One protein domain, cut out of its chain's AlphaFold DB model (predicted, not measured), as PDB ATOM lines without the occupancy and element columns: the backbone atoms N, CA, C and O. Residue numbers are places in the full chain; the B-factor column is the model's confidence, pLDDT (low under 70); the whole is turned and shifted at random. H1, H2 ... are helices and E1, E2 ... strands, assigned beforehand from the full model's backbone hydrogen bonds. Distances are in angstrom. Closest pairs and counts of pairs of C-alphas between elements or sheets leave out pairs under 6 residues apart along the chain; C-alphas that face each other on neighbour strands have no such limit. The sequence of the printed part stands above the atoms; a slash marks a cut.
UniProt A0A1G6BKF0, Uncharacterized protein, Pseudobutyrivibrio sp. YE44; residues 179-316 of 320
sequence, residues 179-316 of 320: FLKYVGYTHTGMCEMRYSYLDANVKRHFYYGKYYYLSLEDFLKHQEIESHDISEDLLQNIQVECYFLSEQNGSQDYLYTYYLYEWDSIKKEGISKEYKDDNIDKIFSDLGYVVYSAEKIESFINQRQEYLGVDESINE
ATOM      1  N   PHE A 179     224.344 289.809 377.130       91.50
ATOM      2  CA  PHE A 179     225.164 289.523 375.945       91.50
ATOM      3  C   PHE A 179     226.430 290.388 375.943       91.50
ATOM      4  O   PHE A 179     226.347 291.598 376.150       91.50
ATOM      5  N   LEU A 180     227.581 289.767 375.702       91.62
ATOM      6  CA  LEU A 180     228.911 290.360 375.773       91.62
ATOM      7  C   LEU A 180     229.583 290.266 374.405       91.62
ATOM      8  O   LEU A 180     229.762 289.171 373.865       91.62
ATOM      9  N   LYS A 181     230.009 291.416 373.883       92.56
ATOM     10  CA  LYS A 181     230.827 291.543 372.675       92.56
ATOM     11  C   LYS A 181     232.207 292.063 373.057       92.56
ATOM     12  O   LYS A 181     232.333 293.125 373.657       92.56
ATOM     13  N   TYR A 182     233.230 291.313 372.689       92.06
ATOM     14  CA  TYR A 182     234.627 291.724 372.731       92.06
ATOM     15  C   TYR A 182     235.097 291.976 371.299       92.06
ATOM     16  O   TYR A 182     234.818 291.165 370.417       92.06
ATOM     17  N   VAL A 183     235.824 293.067 371.077       92.00
ATOM     18  CA  VAL A 183     236.444 293.428 369.800       92.00
ATOM     19  C   VAL A 183     237.893 293.804 370.075       92.00
ATOM     20  O   VAL A 183     238.129 294.812 370.722       92.00
ATOM     21  N   GLY A 184     238.854 293.017 369.602       90.69
ATOM     22  CA  GLY A 184     240.286 293.247 369.774       90.69
ATOM     23  C   GLY A 184     240.999 293.499 368.448       90.69
ATOM     24  O   GLY A 184     240.750 292.814 367.455       90.69
ATOM     25  N   TYR A 185     241.929 294.449 368.428       86.50
ATOM     26  CA  TYR A 185     242.803 294.713 367.285       86.50
ATOM     27  C   TYR A 185     244.151 294.036 367.521       86.50
ATOM     28  O   TYR A 185     244.913 294.420 368.403       86.50
ATOM     29  N   THR A 186     244.439 292.981 366.761       75.69
ATOM     30  CA  THR A 186     245.576 292.086 367.048       75.69
ATOM     31  C   THR A 186     246.701 292.209 366.023       75.69
ATOM     32  O   THR A 186     247.868 292.110 366.395       75.69
ATOM     33  N   HIS A 187     246.378 292.446 364.747       76.88
ATOM     34  CA  HIS A 187     247.340 292.684 363.665       76.88
ATOM     35  C   HIS A 187     246.794 293.740 362.694       76.88
ATOM     36  O   HIS A 187     245.585 293.964 362.625       76.88
ATOM     37  N   THR A 188     247.671 294.384 361.916       80.56
ATOM     38  CA  THR A 188     247.246 295.280 360.829       80.56
ATOM     39  C   THR A 188     246.289 294.536 359.901       80.56
ATOM     40  O   THR A 188     246.635 293.471 359.402       80.56
ATOM     41  N   GLY A 189     245.088 295.080 359.707       86.25
ATOM     42  CA  GLY A 189     244.076 294.468 358.846       86.25
ATOM     43  C   GLY A 189     243.331 293.275 359.449       86.25
ATOM     44  O   GLY A 189     242.527 292.671 358.749       86.25
ATOM     45  N   MET A 190     243.537 292.948 360.733       91.81
ATOM     46  CA  MET A 190     242.832 291.864 361.424       91.81
ATOM     47  C   MET A 190     242.169 292.345 362.718       91.81
ATOM     48  O   MET A 190     242.798 292.966 363.577       91.81
ATOM     49  N   CYS A 191     240.905 291.975 362.885       92.62
ATOM     50  CA  CYS A 191     240.131 292.188 364.098       92.62
ATOM     51  C   CYS A 191     239.662 290.842 364.659       92.62
ATOM     52  O   CYS A 191     239.167 289.991 363.926       92.62
ATOM     53  N   GLU A 192     239.813 290.640 365.962       92.56
ATOM     54  CA  GLU A 192     239.207 289.528 366.681       92.56
ATOM     55  C   GLU A 192     237.898 289.989 367.311       92.56
ATOM     56  O   GLU A 192     237.863 290.984 368.026       92.56
ATOM     57  N   MET A 193     236.824 289.242 367.101       93.06
ATOM     58  CA  MET A 193     235.558 289.456 367.785       93.06
ATOM     59  C   MET A 193     235.204 288.209 368.581       93.06
ATOM     60  O   MET A 193     235.277 287.097 368.060       93.06
ATOM     61  N   ARG A 194     234.790 288.370 369.836       92.50
ATOM     62  CA  ARG A 194     234.262 287.269 370.649       92.50
ATOM     63  C   ARG A 194     232.904 287.644 371.193       92.50
ATOM     64  O   ARG A 194     232.707 288.739 371.707       92.50
ATOM     65  N   TYR A 195     231.998 286.690 371.114       92.25
ATOM     66  CA  TYR A 195     230.627 286.808 371.556       92.25
ATOM     67  C   TYR A 195     230.403 285.818 372.687       92.25
ATOM     68  O   TYR A 195     230.859 284.668 372.674       92.25
ATOM     69  N   SER A 196     229.769 286.281 373.745       91.06
ATOM     70  CA  SER A 196     229.492 285.494 374.940       91.06
ATOM     71  C   SER A 196     228.193 285.972 375.556       91.06
ATOM     72  O   SER A 196     227.695 287.037 375.210       91.06
ATOM     73  N   TYR A 197     227.653 285.204 376.484       90.31
ATOM     74  CA  TYR A 197     226.539 285.658 377.301       90.31
ATOM     75  C   TYR A 197     226.839 285.394 378.772       90.31
ATOM     76  O   TYR A 197     227.622 284.501 379.115       90.31
ATOM     77  N   LEU A 198     226.232 286.201 379.626       91.12
ATOM     78  CA  LEU A 198     226.198 286.028 381.067       91.12
ATOM     79  C   LEU A 198     224.858 285.378 381.415       91.12
ATOM     80  O   LEU A 198     223.817 285.870 380.989       91.12
ATOM     81  N   ASP A 199     224.884 284.248 382.122       91.00
ATOM     82  CA  ASP A 199     223.653 283.620 382.621       91.00
ATOM     83  C   ASP A 199     223.083 284.365 383.844       91.00
ATOM     84  O   ASP A 199     223.674 285.334 384.315       91.00
ATOM     85  N   ALA A 200     221.969 283.875 384.394       91.25
ATOM     86  CA  ALA A 200     221.326 284.383 385.614       91.25
ATOM     87  C   ALA A 200     222.268 284.525 386.828       91.25
ATOM     88  O   ALA A 200     222.018 285.298 387.747       91.25
ATOM     89  N   ASN A 201     223.375 283.780 386.867       90.88
ATOM     90  CA  ASN A 201     224.377 283.872 387.931       90.88
ATOM     91  C   ASN A 201     225.592 284.706 387.501       90.88
ATOM     92  O   ASN A 201     226.656 284.615 388.113       90.88
ATOM     93  N   VAL A 202     225.453 285.483 386.425       91.75
ATOM     94  CA  VAL A 202     226.498 286.304 385.806       91.75
ATOM     95  C   VAL A 202     227.707 285.459 385.371       91.75
ATOM     96  O   VAL A 202     228.837 285.933 385.240       91.75
ATOM     97  N   LYS A 203     227.503 284.162 385.112       89.19
ATOM     98  CA  LYS A 203     228.572 283.294 384.631       89.19
ATOM     99  C   LYS A 203     228.695 283.437 383.123       89.19
ATOM    100  O   LYS A 203     227.749 283.195 382.380       89.19
ATOM    101  N   ARG A 204     229.904 283.770 382.669       89.31
ATOM    102  CA  ARG A 204     230.222 283.866 381.243       89.31
ATOM    103  C   ARG A 204     230.259 282.500 380.566       89.31
ATOM    104  O   ARG A 204     231.032 281.619 380.967       89.31
ATOM    105  N   HIS A 205     229.528 282.402 379.465       88.19
ATOM    106  CA  HIS A 205     229.533 281.284 378.532       88.19
ATOM    107  C   HIS A 205     229.950 281.775 377.150       88.19
ATOM    108  O   HIS A 205     229.347 282.687 376.583       88.19
ATOM    109  N   PHE A 206     231.003 281.168 376.606       89.88
ATOM    110  CA  PHE A 206     231.463 281.493 375.264       89.88
ATOM    111  C   PHE A 206     230.489 280.973 374.214       89.88
ATOM    112  O   PHE A 206     230.215 279.764 374.146       89.88
ATOM    113  N   TYR A 207     230.020 281.896 373.381       90.56
ATOM    114  CA  TYR A 207     229.082 281.598 372.323       90.56
ATOM    115  C   TYR A 207     229.829 281.224 371.041       90.56
ATOM    116  O   TYR A 207     229.896 280.041 370.704       90.56
ATOM    117  N   TYR A 208     230.455 282.207 370.396       92.44
ATOM    118  CA  TYR A 208     231.358 282.032 369.262       92.44
ATOM    119  C   TYR A 208     232.336 283.205 369.186       92.44
ATOM    120  O   TYR A 208     232.174 284.224 369.856       92.44
ATOM    121  N   GLY A 209     233.353 283.083 368.350       92.56
ATOM    122  CA  GLY A 209     234.228 284.184 367.989       92.56
ATOM    123  C   GLY A 209     234.549 284.138 366.509       92.56
ATOM    124  O   GLY A 209     234.260 283.147 365.834       92.56
ATOM    125  N   LYS A 210     235.114 285.226 365.999       93.50
ATOM    126  CA  LYS A 210     235.626 285.297 364.639       93.50
ATOM    127  C   LYS A 210     236.880 286.150 364.557       93.50
ATOM    128  O   LYS A 210     236.983 287.168 365.235       93.50
ATOM    129  N   TYR A 211     237.793 285.757 363.682       93.75
ATOM    130  CA  TYR A 211     238.778 286.672 363.120       93.75
ATOM    131  C   TYR A 211     238.210 287.258 361.834       93.75
ATOM    132  O   TYR A 211     237.717 286.521 360.982       93.75
ATOM    133  N   TYR A 212     238.260 288.576 361.715       93.38
ATOM    134  CA  TYR A 212     237.852 289.329 360.542       93.38
ATOM    135  C   TYR A 212     239.081 289.983 359.924       93.38
ATOM    136  O   TYR A 212     239.739 290.802 360.567       93.38
ATOM    137  N   TYR A 213     239.382 289.610 358.685       94.25
ATOM    138  CA  TYR A 213     240.473 290.162 357.894       94.25
ATOM    139  C   TYR A 213     239.906 291.143 356.871       94.25
ATOM    140  O   TYR A 213     239.001 290.794 356.107       94.25
ATOM    141  N   LEU A 214     240.452 292.361 356.840       91.69
ATOM    142  CA  LEU A 214     240.043 293.412 355.904       91.69
ATOM    143  C   LEU A 214     240.351 293.049 354.450       91.69
ATOM    144  O   LEU A 214     239.679 293.554 353.553       91.69
ATOM    145  N   SER A 215     241.349 292.191 354.236       93.56
ATOM    146  CA  SER A 215     241.786 291.741 352.922       93.56
ATOM    147  C   SER A 215     242.277 290.284 352.948       93.56
ATOM    148  O   SER A 215     242.695 289.757 353.985       93.56
ATOM    149  N   LEU A 216     242.274 289.627 351.786       93.06
ATOM    150  CA  LEU A 216     242.829 288.289 351.604       93.06
ATOM    151  C   LEU A 216     244.345 288.332 351.769       93.06
ATOM    152  O   LEU A 216     244.939 287.372 352.252       93.06
ATOM    153  N   GLU A 217     244.973 289.453 351.413       93.69
ATOM    154  CA  GLU A 217     246.390 289.675 351.669       93.69
ATOM    155  C   GLU A 217     246.720 289.596 353.167       93.69
ATOM    156  O   GLU A 217     247.679 288.918 353.543       93.69
ATOM    157  N   ASP A 218     245.920 290.234 354.027       94.12
ATOM    158  CA  ASP A 218     246.115 290.202 355.482       94.12
ATOM    159  C   ASP A 218     245.946 288.783 356.034       94.12
ATOM    160  O   ASP A 218     246.742 288.339 356.866       94.12
ATOM    161  N   PHE A 219     244.956 288.043 355.524       93.56
ATOM    162  CA  PHE A 219     244.762 286.635 355.863       93.56
ATOM    163  C   PHE A 219     245.978 285.786 355.473       93.56
ATOM    164  O   PHE A 219     246.544 285.099 356.322       93.56
ATOM    165  N   LEU A 220     246.424 285.854 354.215       92.12
ATOM    166  CA  LEU A 220     247.555 285.058 353.728       92.12
ATOM    167  C   LEU A 220     248.855 285.404 354.463       92.12
ATOM    168  O   LEU A 220     249.587 284.497 354.851       92.12
ATOM    169  N   LYS A 221     249.108 286.691 354.738       91.12
ATOM    170  CA  LYS A 221     250.251 287.136 355.552       91.12
ATOM    171  C   LYS A 221     250.204 286.554 356.961       91.12
ATOM    172  O   LYS A 221     251.225 286.076 357.443       91.12
ATOM    173  N   HIS A 222     249.039 286.577 357.611       89.94
ATOM    174  CA  HIS A 222     248.870 286.017 358.953       89.94
ATOM    175  C   HIS A 222     249.089 284.497 358.985       89.94
ATOM    176  O   HIS A 222     249.595 283.966 359.967       89.94
ATOM    177  N   GLN A 223     248.737 283.805 357.901       88.88
ATOM    178  CA  GLN A 223     248.968 282.370 357.727       88.88
ATOM    179  C   GLN A 223     250.381 282.032 357.211       88.88
ATOM    180  O   GLN A 223     250.678 280.861 356.993       88.88
ATOM    181  N   GLU A 224     251.245 283.033 357.008       89.62
ATOM    182  CA  GLU A 224     252.597 282.888 356.447       89.62
ATOM    183  C   GLU A 224     252.621 282.258 355.036       89.62
ATOM    184  O   GLU A 224     253.521 281.491 354.687       89.62
ATOM    185  N   ILE A 225     251.633 282.595 354.198       87.69
ATOM    186  CA  ILE A 225     251.474 282.083 352.828       87.69
ATOM    187  C   ILE A 225     251.811 283.169 351.808       87.69
ATOM    188  O   ILE A 225     251.350 284.307 351.897       87.69
ATOM    189  N   GLU A 226     252.572 282.801 350.779       85.38
ATOM    190  CA  GLU A 226     252.882 283.694 349.665       85.38
ATOM    191  C   GLU A 226     251.729 283.741 348.644       85.38
ATOM    192  O   GLU A 226     251.258 282.708 348.170       85.38
ATOM    193  N   SER A 227     251.308 284.943 348.248       79.25
ATOM    194  CA  SER A 227     250.165 285.199 347.356       79.25
ATOM    195  C   SER A 227     250.500 285.138 345.857       79.25
ATOM    196  O   SER A 227     250.054 285.971 345.063       79.25
ATOM    197  N   HIS A 228     251.305 284.158 345.445       75.44
ATOM    198  CA  HIS A 228     251.644 283.981 344.033       75.44
ATOM    199  C   HIS A 228     250.381 283.720 343.194       75.44
ATOM    200  O   HIS A 228     249.488 282.990 343.611       75.44
ATOM    201  N   ASP A 229     250.316 284.320 342.004       80.25
ATOM    202  CA  ASP A 229     249.258 284.115 341.000       80.25
ATOM    203  C   ASP A 229     247.853 284.672 341.325       80.25
ATOM    204  O   ASP A 229     246.921 284.459 340.549       80.25
ATOM    205  N   ILE A 230     247.695 285.456 342.399       82.62
ATOM    206  CA  ILE A 230     246.457 286.200 342.698       82.62
ATOM    207  C   ILE A 230     246.638 287.656 342.257       82.62
ATOM    208  O   ILE A 230     247.680 288.264 342.503       82.62
ATOM    209  N   SER A 231     245.637 288.237 341.589       86.75
ATOM    210  CA  SER A 231     245.703 289.652 341.222       86.75
ATOM    211  C   SER A 231     245.702 290.542 342.470       86.75
ATOM    212  O   SER A 231     245.030 290.255 343.458       86.75
ATOM    213  N   GLU A 232     246.424 291.662 342.402       87.38
ATOM    214  CA  GLU A 232     246.468 292.657 343.485       87.38
ATOM    215  C   GLU A 232     245.065 293.165 343.857       87.38
ATOM    216  O   GLU A 232     244.759 293.345 345.029       87.38
ATOM    217  N   ASP A 233     244.181 293.304 342.867       87.38
ATOM    218  CA  ASP A 233     242.789 293.714 343.065       87.38
ATOM    219  C   ASP A 233     241.993 292.725 343.936       87.38
ATOM    220  O   ASP A 233     241.310 293.135 344.872       87.38
ATOM    221  N   LEU A 234     242.124 291.416 343.691       87.12
ATOM    222  CA  LEU A 234     241.457 290.399 344.513       87.12
ATOM    223  C   LEU A 234     242.076 290.308 345.909       87.12
ATOM    224  O   LEU A 234     241.356 290.126 346.888       87.12
ATOM    225  N   LEU A 235     243.397 290.472 346.011       89.62
ATOM    226  CA  LEU A 235     244.098 290.455 347.293       89.62
ATOM    227  C   LEU A 235     243.600 291.542 348.245       89.62
ATOM    228  O   LEU A 235     243.451 291.263 349.430       89.62
ATOM    229  N   GLN A 236     243.330 292.743 347.729       90.75
ATOM    230  CA  GLN A 236     242.904 293.888 348.536       90.75
ATOM    231  C   GLN A 236     241.395 293.927 348.807       90.75
ATOM    232  O   GLN A 236     240.984 294.472 349.827       90.75
ATOM    233  N   ASN A 237     240.569 293.369 347.916       91.69
ATOM    234  CA  ASN A 237     239.112 293.523 347.995       91.69
ATOM    235  C   ASN A 237     238.370 292.291 348.530       91.69
ATOM    236  O   ASN A 237     237.163 292.366 348.727       91.69
ATOM    237  N   ILE A 238     239.027 291.155 348.769       92.69
ATOM    238  CA  ILE A 238     238.368 290.001 349.402       92.69
ATOM    239  C   ILE A 238     238.523 290.091 350.918       92.69
ATOM    240  O   ILE A 238     239.635 290.044 351.418       92.69
ATOM    241  N   GLN A 239     237.426 290.151 351.661       93.88
ATOM    242  CA  GLN A 239     237.422 290.037 353.120       93.88
ATOM    243  C   GLN A 239     237.286 288.575 353.528       93.88
ATOM    244  O   GLN A 239     236.540 287.827 352.895       93.88
ATOM    245  N   VAL A 240     237.967 288.173 354.600       93.94
ATOM    246  CA  VAL A 240     237.925 286.793 355.109       93.94
ATOM    247  C   VAL A 240     237.424 286.793 356.545       93.94
ATOM    248  O   VAL A 240     237.887 287.573 357.376       93.94
ATOM    249  N   GLU A 241     236.502 285.888 356.851       94.88
ATOM    250  CA  GLU A 241     236.041 285.626 358.210       94.88
ATOM    251  C   GLU A 241     236.348 284.185 358.616       94.88
ATOM    252  O   GLU A 241     235.995 283.232 357.918       94.88
ATOM    253  N   CYS A 242     236.966 284.032 359.785       94.00
ATOM    254  CA  CYS A 242     237.322 282.745 360.372       94.00
ATOM    255  C   CYS A 242     236.601 282.592 361.713       94.00
ATOM    256  O   CYS A 242     237.036 283.158 362.715       94.00
ATOM    257  N   TYR A 243     235.508 281.836 361.741       94.25
ATOM    258  CA  TYR A 243     234.694 281.609 362.933       94.25
ATOM    259  C   TYR A 243     235.219 280.438 363.760       94.25
ATOM    260  O   TYR A 243     235.689 279.446 363.206       94.25
ATOM    261  N   PHE A 244     235.073 280.515 365.079       92.62
ATOM    262  CA  PHE A 244     235.392 279.437 366.013       92.62
ATOM    263  C   PHE A 244     234.328 279.328 367.111       92.62
ATOM    264  O   PHE A 244     233.827 280.328 367.627       92.62
ATOM    265  N   LEU A 245     233.984 278.092 367.486       90.50
ATOM    266  CA  LEU A 245     232.903 277.786 368.440       90.50
ATOM    267  C   LEU A 245     233.413 277.311 369.816       90.50
ATOM    268  O   LEU A 245     232.619 276.933 370.681       90.50
ATOM    269  N   SER A 246     234.731 277.334 370.045       86.38
ATOM    270  CA  SER A 246     235.364 276.994 371.326       86.38
ATOM    271  C   SER A 246     236.501 277.963 371.690       86.38
ATOM    272  O   SER A 246     237.178 278.494 370.815       86.38
ATOM    273  N   GLU A 247     236.733 278.190 372.990       79.69
ATOM    274  CA  GLU A 247     237.840 279.044 373.481       79.69
ATOM    275  C   GLU A 247     239.164 278.296 373.665       79.69
ATOM    276  O   GLU A 247     240.203 278.914 373.883       79.69
ATOM    277  N   GLN A 248     239.151 276.960 373.653       71.94
ATOM    278  CA  GLN A 248     240.353 276.185 373.947       71.94
ATOM    279  C   GLN A 248     241.293 276.144 372.743       71.94
ATOM    280  O   GLN A 248     241.075 275.389 371.790       71.94
ATOM    281  N   ASN A 249     242.391 276.896 372.852       56.66
ATOM    282  CA  ASN A 249     243.528 276.827 371.939       56.66
ATOM    283  C   ASN A 249     243.972 275.365 371.742       56.66
ATOM    284  O   ASN A 249     244.359 274.688 372.695       56.66
ATOM    285  N   GLY A 250     243.902 274.882 370.498       57.19
ATOM    286  CA  GLY A 250     244.352 273.541 370.093       57.19
ATOM    287  C   GLY A 250     243.249 272.538 369.727       57.19
ATOM    288  O   GLY A 250     243.571 271.448 369.265       57.19
ATOM    289  N   SER A 251     241.969 272.896 369.892       58.56
ATOM    290  CA  SER A 251     240.814 272.080 369.451       58.56
ATOM    291  C   SER A 251     239.763 272.886 368.677       58.56
ATOM    292  O   SER A 251     238.608 272.480 368.572       58.56
ATOM    293  N   GLN A 252     240.146 274.066 368.191       68.50
ATOM    294  CA  GLN A 252     239.254 274.944 367.446       68.50
ATOM    295  C   GLN A 252     239.107 274.434 366.017       68.50
ATOM    296  O   GLN A 252     240.031 274.539 365.212       68.50
ATOM    297  N   ASP A 253     237.928 273.899 365.716       76.88
ATOM    298  CA  ASP A 253     237.475 273.758 364.340       76.88
ATOM    299  C   ASP A 253     237.074 275.148 363.843       76.88
ATOM    300  O   ASP A 253     236.157 275.779 364.384       76.88
ATOM    301  N   TYR A 254     237.802 275.634 362.840       86.75
ATOM    302  CA  TYR A 254     237.532 276.915 362.205       86.75
ATOM    303  C   TYR A 254     236.557 276.746 361.043       86.75
ATOM    304  O   TYR A 254     236.653 275.804 360.252       86.75
ATOM    305  N   LEU A 255     235.627 277.689 360.929       91.00
ATOM    306  CA  LEU A 255     234.693 277.785 359.816       91.00
ATOM    307  C   LEU A 255     235.044 279.034 359.012       91.00
ATOM    308  O   LEU A 255     235.028 280.140 359.552       91.00
ATOM    309  N   TYR A 256     235.368 278.860 357.735       90.69
ATOM    310  CA  TYR A 256     235.830 279.952 356.882       90.69
ATOM    311  C   TYR A 256     234.713 280.420 355.955       90.69
ATOM    312  O   TYR A 256     233.956 279.608 355.426       90.69
ATOM    313  N   THR A 257     234.638 281.724 355.727       91.94
ATOM    314  CA  THR A 257     233.839 282.345 354.664       91.94
ATOM    315  C   THR A 257     234.582 283.578 354.151       91.94
ATOM    316  O   THR A 257     235.453 284.116 354.841       91.94
ATOM    317  N   TYR A 258     234.285 284.011 352.931       90.88
ATOM    318  CA  TYR A 258     234.891 285.199 352.344       90.88
ATOM    319  C   TYR A 258     233.887 285.972 351.486       90.88
ATOM    320  O   TYR A 258     232.926 285.416 350.952       90.88
ATOM    321  N   TYR A 259     234.124 287.273 351.352       90.56
ATOM    322  CA  TYR A 259     233.234 288.204 350.666       90.56
ATOM    323  C   TYR A 259     234.042 289.137 349.775       90.56
ATOM    324  O   TYR A 259     235.163 289.502 350.119       90.56
ATOM    325  N   LEU A 260     233.463 289.563 348.655       88.44
ATOM    326  CA  LEU A 260     234.018 290.665 347.875       88.44
ATOM    327  C   LEU A 260     233.521 291.980 348.472       88.44
ATOM    328  O   LEU A 260     232.314 292.202 348.578       88.44
ATOM    329  N   TYR A 261     234.458 292.840 348.840       87.00
ATOM    330  CA  TYR A 261     234.217 294.198 349.281       87.00
ATOM    331  C   TYR A 261     234.225 295.151 348.087       87.00
ATOM    332  O   TYR A 261     235.188 295.229 347.327       87.00
ATOM    333  N   GLU A 262     233.153 295.923 347.953       84.94
ATOM    334  CA  GLU A 262     233.034 296.980 346.959       84.94
ATOM    335  C   GLU A 262     232.669 298.294 347.652       84.94
ATOM    336  O   GLU A 262     231.728 298.361 348.441       84.94
ATOM    337  N   TRP A 263     233.383 299.376 347.336       82.31
ATOM    338  CA  TRP A 263     233.007 300.709 347.805       82.31
ATOM    339  C   TRP A 263     231.886 301.291 346.938       82.31
ATOM    340  O   TRP A 263     232.096 301.628 345.767       82.31
ATOM    341  N   ASP A 264     230.699 301.480 347.515       79.69
ATOM    342  CA  ASP A 264     229.614 302.213 346.868       79.69
ATOM    343  C   ASP A 264     229.863 303.719 347.001       79.69
ATOM    344  O   ASP A 264     229.550 304.366 348.002       79.69
ATOM    345  N   SER A 265     230.415 304.307 345.941       76.94
ATOM    346  CA  SER A 265     230.693 305.746 345.881       76.94
ATOM    347  C   SER A 265     229.453 306.648 345.990       76.94
ATOM    348  O   SER A 265     229.590 307.812 346.376       76.94
ATOM    349  N   ILE A 266     228.258 306.144 345.659       76.44
ATOM    350  CA  ILE A 266     227.005 306.910 345.688       76.44
ATOM    351  C   ILE A 266     226.491 306.984 347.122       76.44
ATOM    352  O   ILE A 266     226.141 308.065 347.600       76.44
ATOM    353  N   LYS A 267     226.473 305.843 347.810       77.56
ATOM    354  CA  LYS A 267     226.025 305.752 349.201       77.56
ATOM    355  C   LYS A 267     227.106 306.119 350.215       77.56
ATOM    356  O   LYS A 267     226.778 306.441 351.351       77.56
ATOM    357  N   LYS A 268     228.370 306.158 349.778       77.19
ATOM    358  CA  LYS A 268     229.560 306.357 350.617       77.19
ATOM    359  C   LYS A 268     229.666 305.298 351.714       77.19
ATOM    360  O   LYS A 268     229.987 305.619 352.855       77.19
ATOM    361  N   GLU A 269     229.387 304.055 351.346       76.62
ATOM    362  CA  GLU A 269     229.464 302.899 352.233       76.62
ATOM    363  C   GLU A 269     230.181 301.744 351.532       76.62
ATOM    364  O   GLU A 269     230.177 301.639 350.303       76.62
ATOM    365  N   GLY A 270     230.818 300.885 352.322       75.56
ATOM    366  CA  GLY A 270     231.340 299.615 351.840       75.56
ATOM    367  C   GLY A 270     230.234 298.570 351.792       75.56
ATOM    368  O   GLY A 270     229.426 298.490 352.713       75.56
ATOM    369  N   ILE A 271     230.195 297.773 350.728       77.25
ATOM    370  CA  ILE A 271     229.240 296.679 350.566       77.25
ATOM    371  C   ILE A 271     230.030 295.386 350.411       77.25
ATOM    372  O   ILE A 271     230.759 295.218 349.434       77.25
ATOM    373  N   SER A 272     229.842 294.463 351.348       81.38
ATOM    374  CA  SER A 272     230.370 293.104 351.251       81.38
ATOM    375  C   SER A 272     229.312 292.204 350.622       81.38
ATOM    376  O   SER A 272     228.157 292.185 351.048       81.38
ATOM    377  N   LYS A 273     229.684 291.484 349.564       83.25
ATOM    378  CA  LYS A 273     228.798 290.555 348.853       83.25
ATOM    379  C   LYS A 273     229.386 289.160 348.897       83.25
ATOM    380  O   LYS A 273     230.602 288.999 348.794       83.25
ATOM    381  N   GLU A 274     228.519 288.155 349.008       80.06
ATOM    382  CA  GLU A 274     228.942 286.767 348.823       80.06
ATOM    383  C   GLU A 274     229.635 286.650 347.462       80.06
ATOM    384  O   GLU A 274     229.117 287.091 346.430       80.06
ATOM    385  N   TYR A 275     230.842 286.104 347.487       82.56
ATOM    386  CA  TYR A 275     231.705 285.980 346.329       82.56
ATOM    387  C   TYR A 275     232.120 284.522 346.199       82.56
ATOM    388  O   TYR A 275     232.328 283.842 347.198       82.56
ATOM    389  N   LYS A 276     232.202 284.032 344.964       80.81
ATOM    390  CA  LYS A 276     232.678 282.684 344.658       80.81
ATOM    391  C   LYS A 276     233.619 282.758 343.477       80.81
ATOM    392  O   LYS A 276     233.230 283.238 342.413       80.81
ATOM    393  N   ASP A 277     234.827 282.261 343.678       84.81
ATOM    394  CA  ASP A 277     235.844 282.144 342.643       84.81
ATOM    395  C   ASP A 277     236.611 280.834 342.838       84.81
ATOM    396  O   ASP A 277     237.123 280.559 343.925       84.81
ATOM    397  N   ASP A 278     236.703 280.031 341.774       84.56
ATOM    398  CA  ASP A 278     237.322 278.703 341.816       84.56
ATOM    399  C   ASP A 278     238.802 278.753 342.246       84.56
ATOM    400  O   ASP A 278     239.305 277.795 342.837       84.56
ATOM    401  N   ASN A 279     239.525 279.846 341.962       84.94
ATOM    402  CA  ASN A 279     240.923 279.986 342.373       84.94
ATOM    403  C   ASN A 279     241.031 280.301 343.865       84.94
ATOM    404  O   ASN A 279     241.915 279.767 344.532       84.94
ATOM    405  N   ILE A 280     240.126 281.128 344.391       86.94
ATOM    406  CA  ILE A 280     240.065 281.435 345.823       86.94
ATOM    407  C   ILE A 280     239.666 280.187 346.608       86.94
ATOM    408  O   ILE A 280     240.376 279.802 347.537       86.94
ATOM    409  N   ASP A 281     238.623 279.476 346.178       88.00
ATOM    410  CA  ASP A 281     238.217 278.203 346.786       88.00
ATOM    411  C   ASP A 281     239.359 277.181 346.785       88.00
ATOM    412  O   ASP A 281     239.583 276.477 347.775       88.00
ATOM    413  N   LYS A 282     240.129 277.127 345.693       87.00
ATOM    414  CA  LYS A 282     241.306 276.264 345.604       87.00
ATOM    415  C   LYS A 282     242.381 276.643 346.623       87.00
ATOM    416  O   LYS A 282     242.944 275.736 347.222       87.00
ATOM    417  N   ILE A 283     242.647 277.929 346.858       88.00
ATOM    418  CA  ILE A 283     243.620 278.366 347.873       88.00
ATOM    419  C   ILE A 283     243.211 277.852 349.252       88.00
ATOM    420  O   ILE A 283     244.014 277.204 349.918       88.00
ATOM    421  N   PHE A 284     241.959 278.062 349.663       90.69
ATOM    422  CA  PHE A 284     241.475 277.543 350.945       90.69
ATOM    423  C   PHE A 284     241.559 276.011 351.001       90.69
ATOM    424  O   PHE A 284     242.051 275.459 351.984       90.69
ATOM    425  N   SER A 285     241.168 275.318 349.928       90.00
ATOM    426  CA  SER A 285     241.255 273.857 349.858       90.00
ATOM    427  C   SER A 285     242.695 273.332 349.923       90.00
ATOM    428  O   SER A 285     242.926 272.306 350.563       90.00
ATOM    429  N   ASP A 286     243.659 273.992 349.274       89.44
ATOM    430  CA  ASP A 286     245.079 273.607 349.275       89.44
ATOM    431  C   ASP A 286     245.700 273.774 350.677       89.44
ATOM    432  O   ASP A 286     246.612 273.032 351.049       89.44
ATOM    433  N   LEU A 287     245.147 274.680 351.491       88.19
ATOM    434  CA  LEU A 287     245.480 274.861 352.909       88.19
ATOM    435  C   LEU A 287     244.750 273.881 353.839       88.19
ATOM    436  O   LEU A 287     245.008 273.853 355.041       88.19
ATOM    437  N   GLY A 288     243.851 273.055 353.296       89.44
ATOM    438  CA  GLY A 288     243.023 272.133 354.071       89.44
ATOM    439  C   GLY A 288     241.843 272.804 354.777       89.44
ATOM    440  O   GLY A 288     241.245 272.195 355.664       89.44
ATOM    441  N   TYR A 289     241.494 274.033 354.393       90.62
ATOM    442  CA  TYR A 289     240.354 274.767 354.930       90.62
ATOM    443  C   TYR A 289     239.081 274.465 354.144       90.62
ATOM    444  O   TYR A 289     239.090 274.294 352.925       90.62
ATOM    445  N   VAL A 290     237.960 274.418 354.862       89.38
ATOM    446  CA  VAL A 290     236.630 274.272 354.270       89.38
ATOM    447  C   VAL A 290     235.929 275.620 354.339       89.38
ATOM    448  O   VAL A 290     235.735 276.163 355.428       89.38
ATOM    449  N   VAL A 291     235.550 276.137 353.172       91.81
ATOM    450  CA  VAL A 291     234.761 277.363 353.042       91.81
ATOM    451  C   VAL A 291     233.276 277.012 353.080       91.81
ATOM    452  O   VAL A 291     232.820 276.081 352.411       91.81
ATOM    453  N   TYR A 292     232.518 277.759 353.870       91.44
ATOM    454  CA  TYR A 292     231.079 277.624 354.039       91.44
ATOM    455  C   TYR A 292     230.368 278.886 353.545       91.44
ATOM    456  O   TYR A 292     230.930 279.975 353.580       91.44
ATOM    457  N   SER A 293     229.112 278.750 353.111       89.75
ATOM    458  CA  SER A 293     228.261 279.917 352.852       89.75
ATOM    459  C   SER A 293     227.873 280.612 354.158       89.75
ATOM    460  O   SER A 293     227.838 279.974 355.215       89.75
ATOM    461  N   ALA A 294     227.496 281.890 354.076       87.56
ATOM    462  CA  ALA A 294     227.013 282.658 355.226       87.56
ATOM    463  C   ALA A 294     225.841 281.959 355.943       87.56
ATOM    464  O   ALA A 294     225.899 281.749 357.151       87.56
ATOM    465  N   GLU A 295     224.846 281.468 355.193       90.12
ATOM    466  CA  GLU A 295     223.714 280.698 355.742       90.12
ATOM    467  C   GLU A 295     224.176 279.457 356.522       90.12
ATOM    468  O   GLU A 295     223.588 279.059 357.532       90.12
ATOM    469  N   LYS A 296     225.248 278.806 356.056       92.00
ATOM    470  CA  LYS A 296     225.769 277.613 356.712       92.00
ATOM    471  C   LYS A 296     226.510 277.972 357.998       92.00
ATOM    472  O   LYS A 296     226.323 277.261 358.987       92.00
ATOM    473  N   ILE A 297     227.283 279.060 358.003       91.75
ATOM    474  CA  ILE A 297     227.898 279.630 359.213       91.75
ATOM    475  C   ILE A 297     226.822 279.974 360.245       91.75
ATOM    476  O   ILE A 297     226.901 279.511 361.381       91.75
ATOM    477  N   GLU A 298     225.778 280.692 359.835       90.38
ATOM    478  CA  GLU A 298     224.649 281.047 360.695       90.38
ATOM    479  C   GLU A 298     223.987 279.795 361.289       90.38
ATOM    480  O   GLU A 298     223.748 279.725 362.491       90.38
ATOM    481  N   SER A 299     223.805 278.737 360.490       92.00
ATOM    482  CA  SER A 299     223.267 277.470 361.001       92.00
ATOM    483  C   SER A 299     224.138 276.829 362.092       92.00
ATOM    484  O   SER A 299     223.602 276.212 363.011       92.00
ATOM    485  N   PHE A 300     225.468 276.966 362.019       91.88
ATOM    486  CA  PHE A 300     226.372 276.470 363.058       91.88
ATOM    487  C   PHE A 300     226.298 277.323 364.328       91.88
ATOM    488  O   PHE A 300     226.308 276.777 365.432       91.88
ATOM    489  N   ILE A 301     226.187 278.644 364.171       90.38
ATOM    490  CA  ILE A 301     226.007 279.589 365.279       90.38
ATOM    491  C   ILE A 301     224.672 279.313 365.994       90.38
ATOM    492  O   ILE A 301     224.662 279.124 367.207       90.38
ATOM    493  N   ASN A 302     223.575 279.134 365.258       89.00
ATOM    494  CA  ASN A 302     222.263 278.825 365.835       89.00
ATOM    495  C   ASN A 302     222.250 277.460 366.546       89.00
ATOM    496  O   ASN A 302     221.764 277.347 367.669       89.00
ATOM    497  N   GLN A 303     222.881 276.425 365.976       90.06
ATOM    498  CA  GLN A 303     223.049 275.137 366.674       90.06
ATOM    499  C   GLN A 303     223.843 275.284 367.976       90.06
ATOM    500  O   GLN A 303     223.563 274.612 368.971       90.06
ATOM    501  N   ARG A 304     224.850 276.161 367.983       88.50
ATOM    502  CA  ARG A 304     225.620 276.468 369.186       88.50
ATOM    503  C   ARG A 304     224.755 277.178 370.228       88.50
ATOM    504  O   ARG A 304     224.908 276.883 371.411       88.50
ATOM    505  N   GLN A 305     223.845 278.048 369.806       86.69
ATOM    506  CA  GLN A 305     222.887 278.719 370.682       86.69
ATOM    507  C   GLN A 305     221.977 277.715 371.383       86.69
ATOM    508  O   GLN A 305     221.877 277.722 372.611       86.69
ATOM    509  N   GLU A 306     221.379 276.810 370.604       87.75
ATOM    510  CA  GLU A 306     220.516 275.736 371.100       87.75
ATOM    511  C   GLU A 306     221.274 274.834 372.080       87.75
ATOM    512  O   GLU A 306     220.773 274.519 373.159       87.75
ATOM    513  N   TYR A 307     222.515 274.463 371.745       86.81
ATOM    514  CA  TYR A 307     223.378 273.663 372.616       86.81
ATOM    515  C   TYR A 307     223.662 274.347 373.961       86.81
ATOM    516  O   TYR A 307     223.735 273.681 374.993       86.81
ATOM    517  N   LEU A 308     223.844 275.669 373.951       84.19
ATOM    518  CA  LEU A 308     224.087 276.461 375.154       84.19
ATOM    519  C   LEU A 308     222.799 276.789 375.927       84.19
ATOM    520  O   LEU A 308     222.908 277.295 377.039       84.19
ATOM    521  N   GLY A 309     221.618 276.501 375.369       81.88
ATOM    522  CA  GLY A 309     220.324 276.796 375.988       81.88
ATOM    523  C   GLY A 309     220.023 278.292 376.104       81.88
ATOM    524  O   GLY A 309     219.345 278.696 377.044       81.88
ATOM    525  N   VAL A 310     220.559 279.110 375.195       76.31
ATOM    526  CA  VAL A 310     220.412 280.575 375.231       76.31
ATOM    527  C   VAL A 310     219.094 280.989 374.594       76.31
ATOM    528  O   VAL A 310     218.819 280.641 373.443       76.31
ATOM    529  N   ASP A 311     218.310 281.771 375.331       72.69
ATOM    530  CA  ASP A 311     217.092 282.403 374.829       72.69
ATOM    531  C   ASP A 311     217.423 283.354 373.662       72.69
ATOM    532  O   ASP A 311     218.297 284.215 373.772       72.69
ATOM    533  N   GLU A 312     216.718 283.206 372.535       72.75
ATOM    534  CA  GLU A 312     216.885 284.046 371.336       72.75
ATOM    535  C   GLU A 312     216.750 285.543 371.626       72.75
ATOM    536  O   GLU A 312     217.396 286.363 370.977       72.75
ATOM    537  N   SER A 313     215.961 285.916 372.633       71.69
ATOM    538  CA  SER A 313     215.770 287.310 373.026       71.69
ATOM    539  C   SER A 313     217.014 287.955 373.647       71.69
ATOM    540  O   SER A 313     217.032 289.176 373.775       71.69
ATOM    541  N   ILE A 314     218.048 287.185 374.009       69.06
ATOM    542  CA  ILE A 314     219.333 287.695 374.522       69.06
ATOM    543  C   ILE A 314     220.217 288.220 373.371       69.06
ATOM    544  O   ILE A 314     221.083 289.066 373.584       69.06
ATOM    545  N   ASN A 315     219.966 287.794 372.128       64.44
ATOM    546  CA  ASN A 315     220.834 288.029 370.968       64.44
ATOM    547  C   ASN A 315     220.630 289.377 370.247       64.44
ATOM    548  O   ASN A 315     220.893 289.480 369.049       64.44
ATOM    549  N   GLU A 316     220.202 290.434 370.941       59.66
ATOM    550  CA  GLU A 316     219.817 291.719 370.318       59.66
ATOM    551  C   GLU A 316     220.938 292.433 369.522       59.66
ATOM    552  O   GLU A 316     220.660 293.400 368.821       59.66
TER     553      GLU A 316
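What this domain is: This is residues 179 to 316 of the 320 residues of an uncharacterized protein of Pseudobutyrivibrio sp. YE44 (UniProt A0A1G6BKF0). A single sheet of six antiparallel strands, strongly twisted and curled like part of a barrel, has the long helix H4 lying along one face and the short helix H1 on the opposite face. Two more short helices, H2 and H3, only graze the sheet, and residues 264 to 269, at the turn from E5 into E6, stick out from the body. The printed part has 138 residues with four named helices and six named strands, in the order E1 E2 E3 H1 H2 E4 E5 E6 H3 H4, and the class is mixed, helices and strands. The sheet's order is E1 - E2 - E3 - E4 - E5 - E6. The whole is compact, with a radius of gyration of the C-alphas of 16.4 A and spans of 52 by 40 by 27 A.

Where its parts are: E1, residues 179 to 187, begins at C-alpha 179 (225.164, 289.523, 375.945) and is 25.5 A long. E2, residues 190 to 198, is 26.4 A long, and E3, residues 204 to 213, is 26.3 A long and bends by 56 degrees at residue 207. H1 is residues 216 to 222 and H2 residues 232 to 237. E4, residues 238 to 244, is 19.9 A long. E5, residues 254 to 264, is the longest strand at 30.6 A and ends at C-alpha 264 (229.614, 302.213, 346.868). E6 is residues 269 to 274, and H3 is residues 278 to 286. H4, residues 294 to 308, is 21.1 A long and ends at C-alpha 308 (224.087, 276.461, 375.154).

How they stand to each other: E1 E2 E3 form one meander and E4 E5 E6 another, each strand the antiparallel neighbour of the one before. N 182 and O 194 of the hairpin E1 and E2 are 2.8 A apart, within hydrogen-bond range, as are N 193 and O 210 of the hairpin E2 and E3 at 2.8 A. E3 and E4 have N 211 and O 242 at 2.9 A. The hairpin E4 and E5 has N 241 and O 257 at 2.9 A, and the hairpin E5 and E6 has N 262 and O 271 at 2.9 A. H4 and H1 on opposite faces of the sheet make three layers, helices on both faces of a sheet. H4 is over E3 at a height over the sheet of 9.0 A, along the strands, at 10 degrees to E3 on the local plane; their closest C-alphas, Tyr 207 and Arg 304, are 6.9 A apart. H1 has a height over the sheet of 7.1 A and is over none of the strands, but only just, with 2 of its C-alphas falling on E2 and 2 on E3. H1 and H2 touch, about perpendicular at 88 degrees, with the C-alphas of Leu 216 and Leu 235 closest at 5.0 A. H3 and E5 are near each other, with 5 pairs of C-alphas within 10 A, while H3 and H4 are apart. In H1, H2, H3 and H4 every O i to N i+4 pair is within hydrogen-bond range.

The domain as a whole: The two C-alphas farthest apart, those of Asn 201 and Asp 229, are 53.1 A apart. The printed part has no cut, and no link is long. The mean pLDDT of the printed part is 86.3, and the model's confidence is under 70 at residues 249 to 252, between E4 and E5, and at residues 314 to 316.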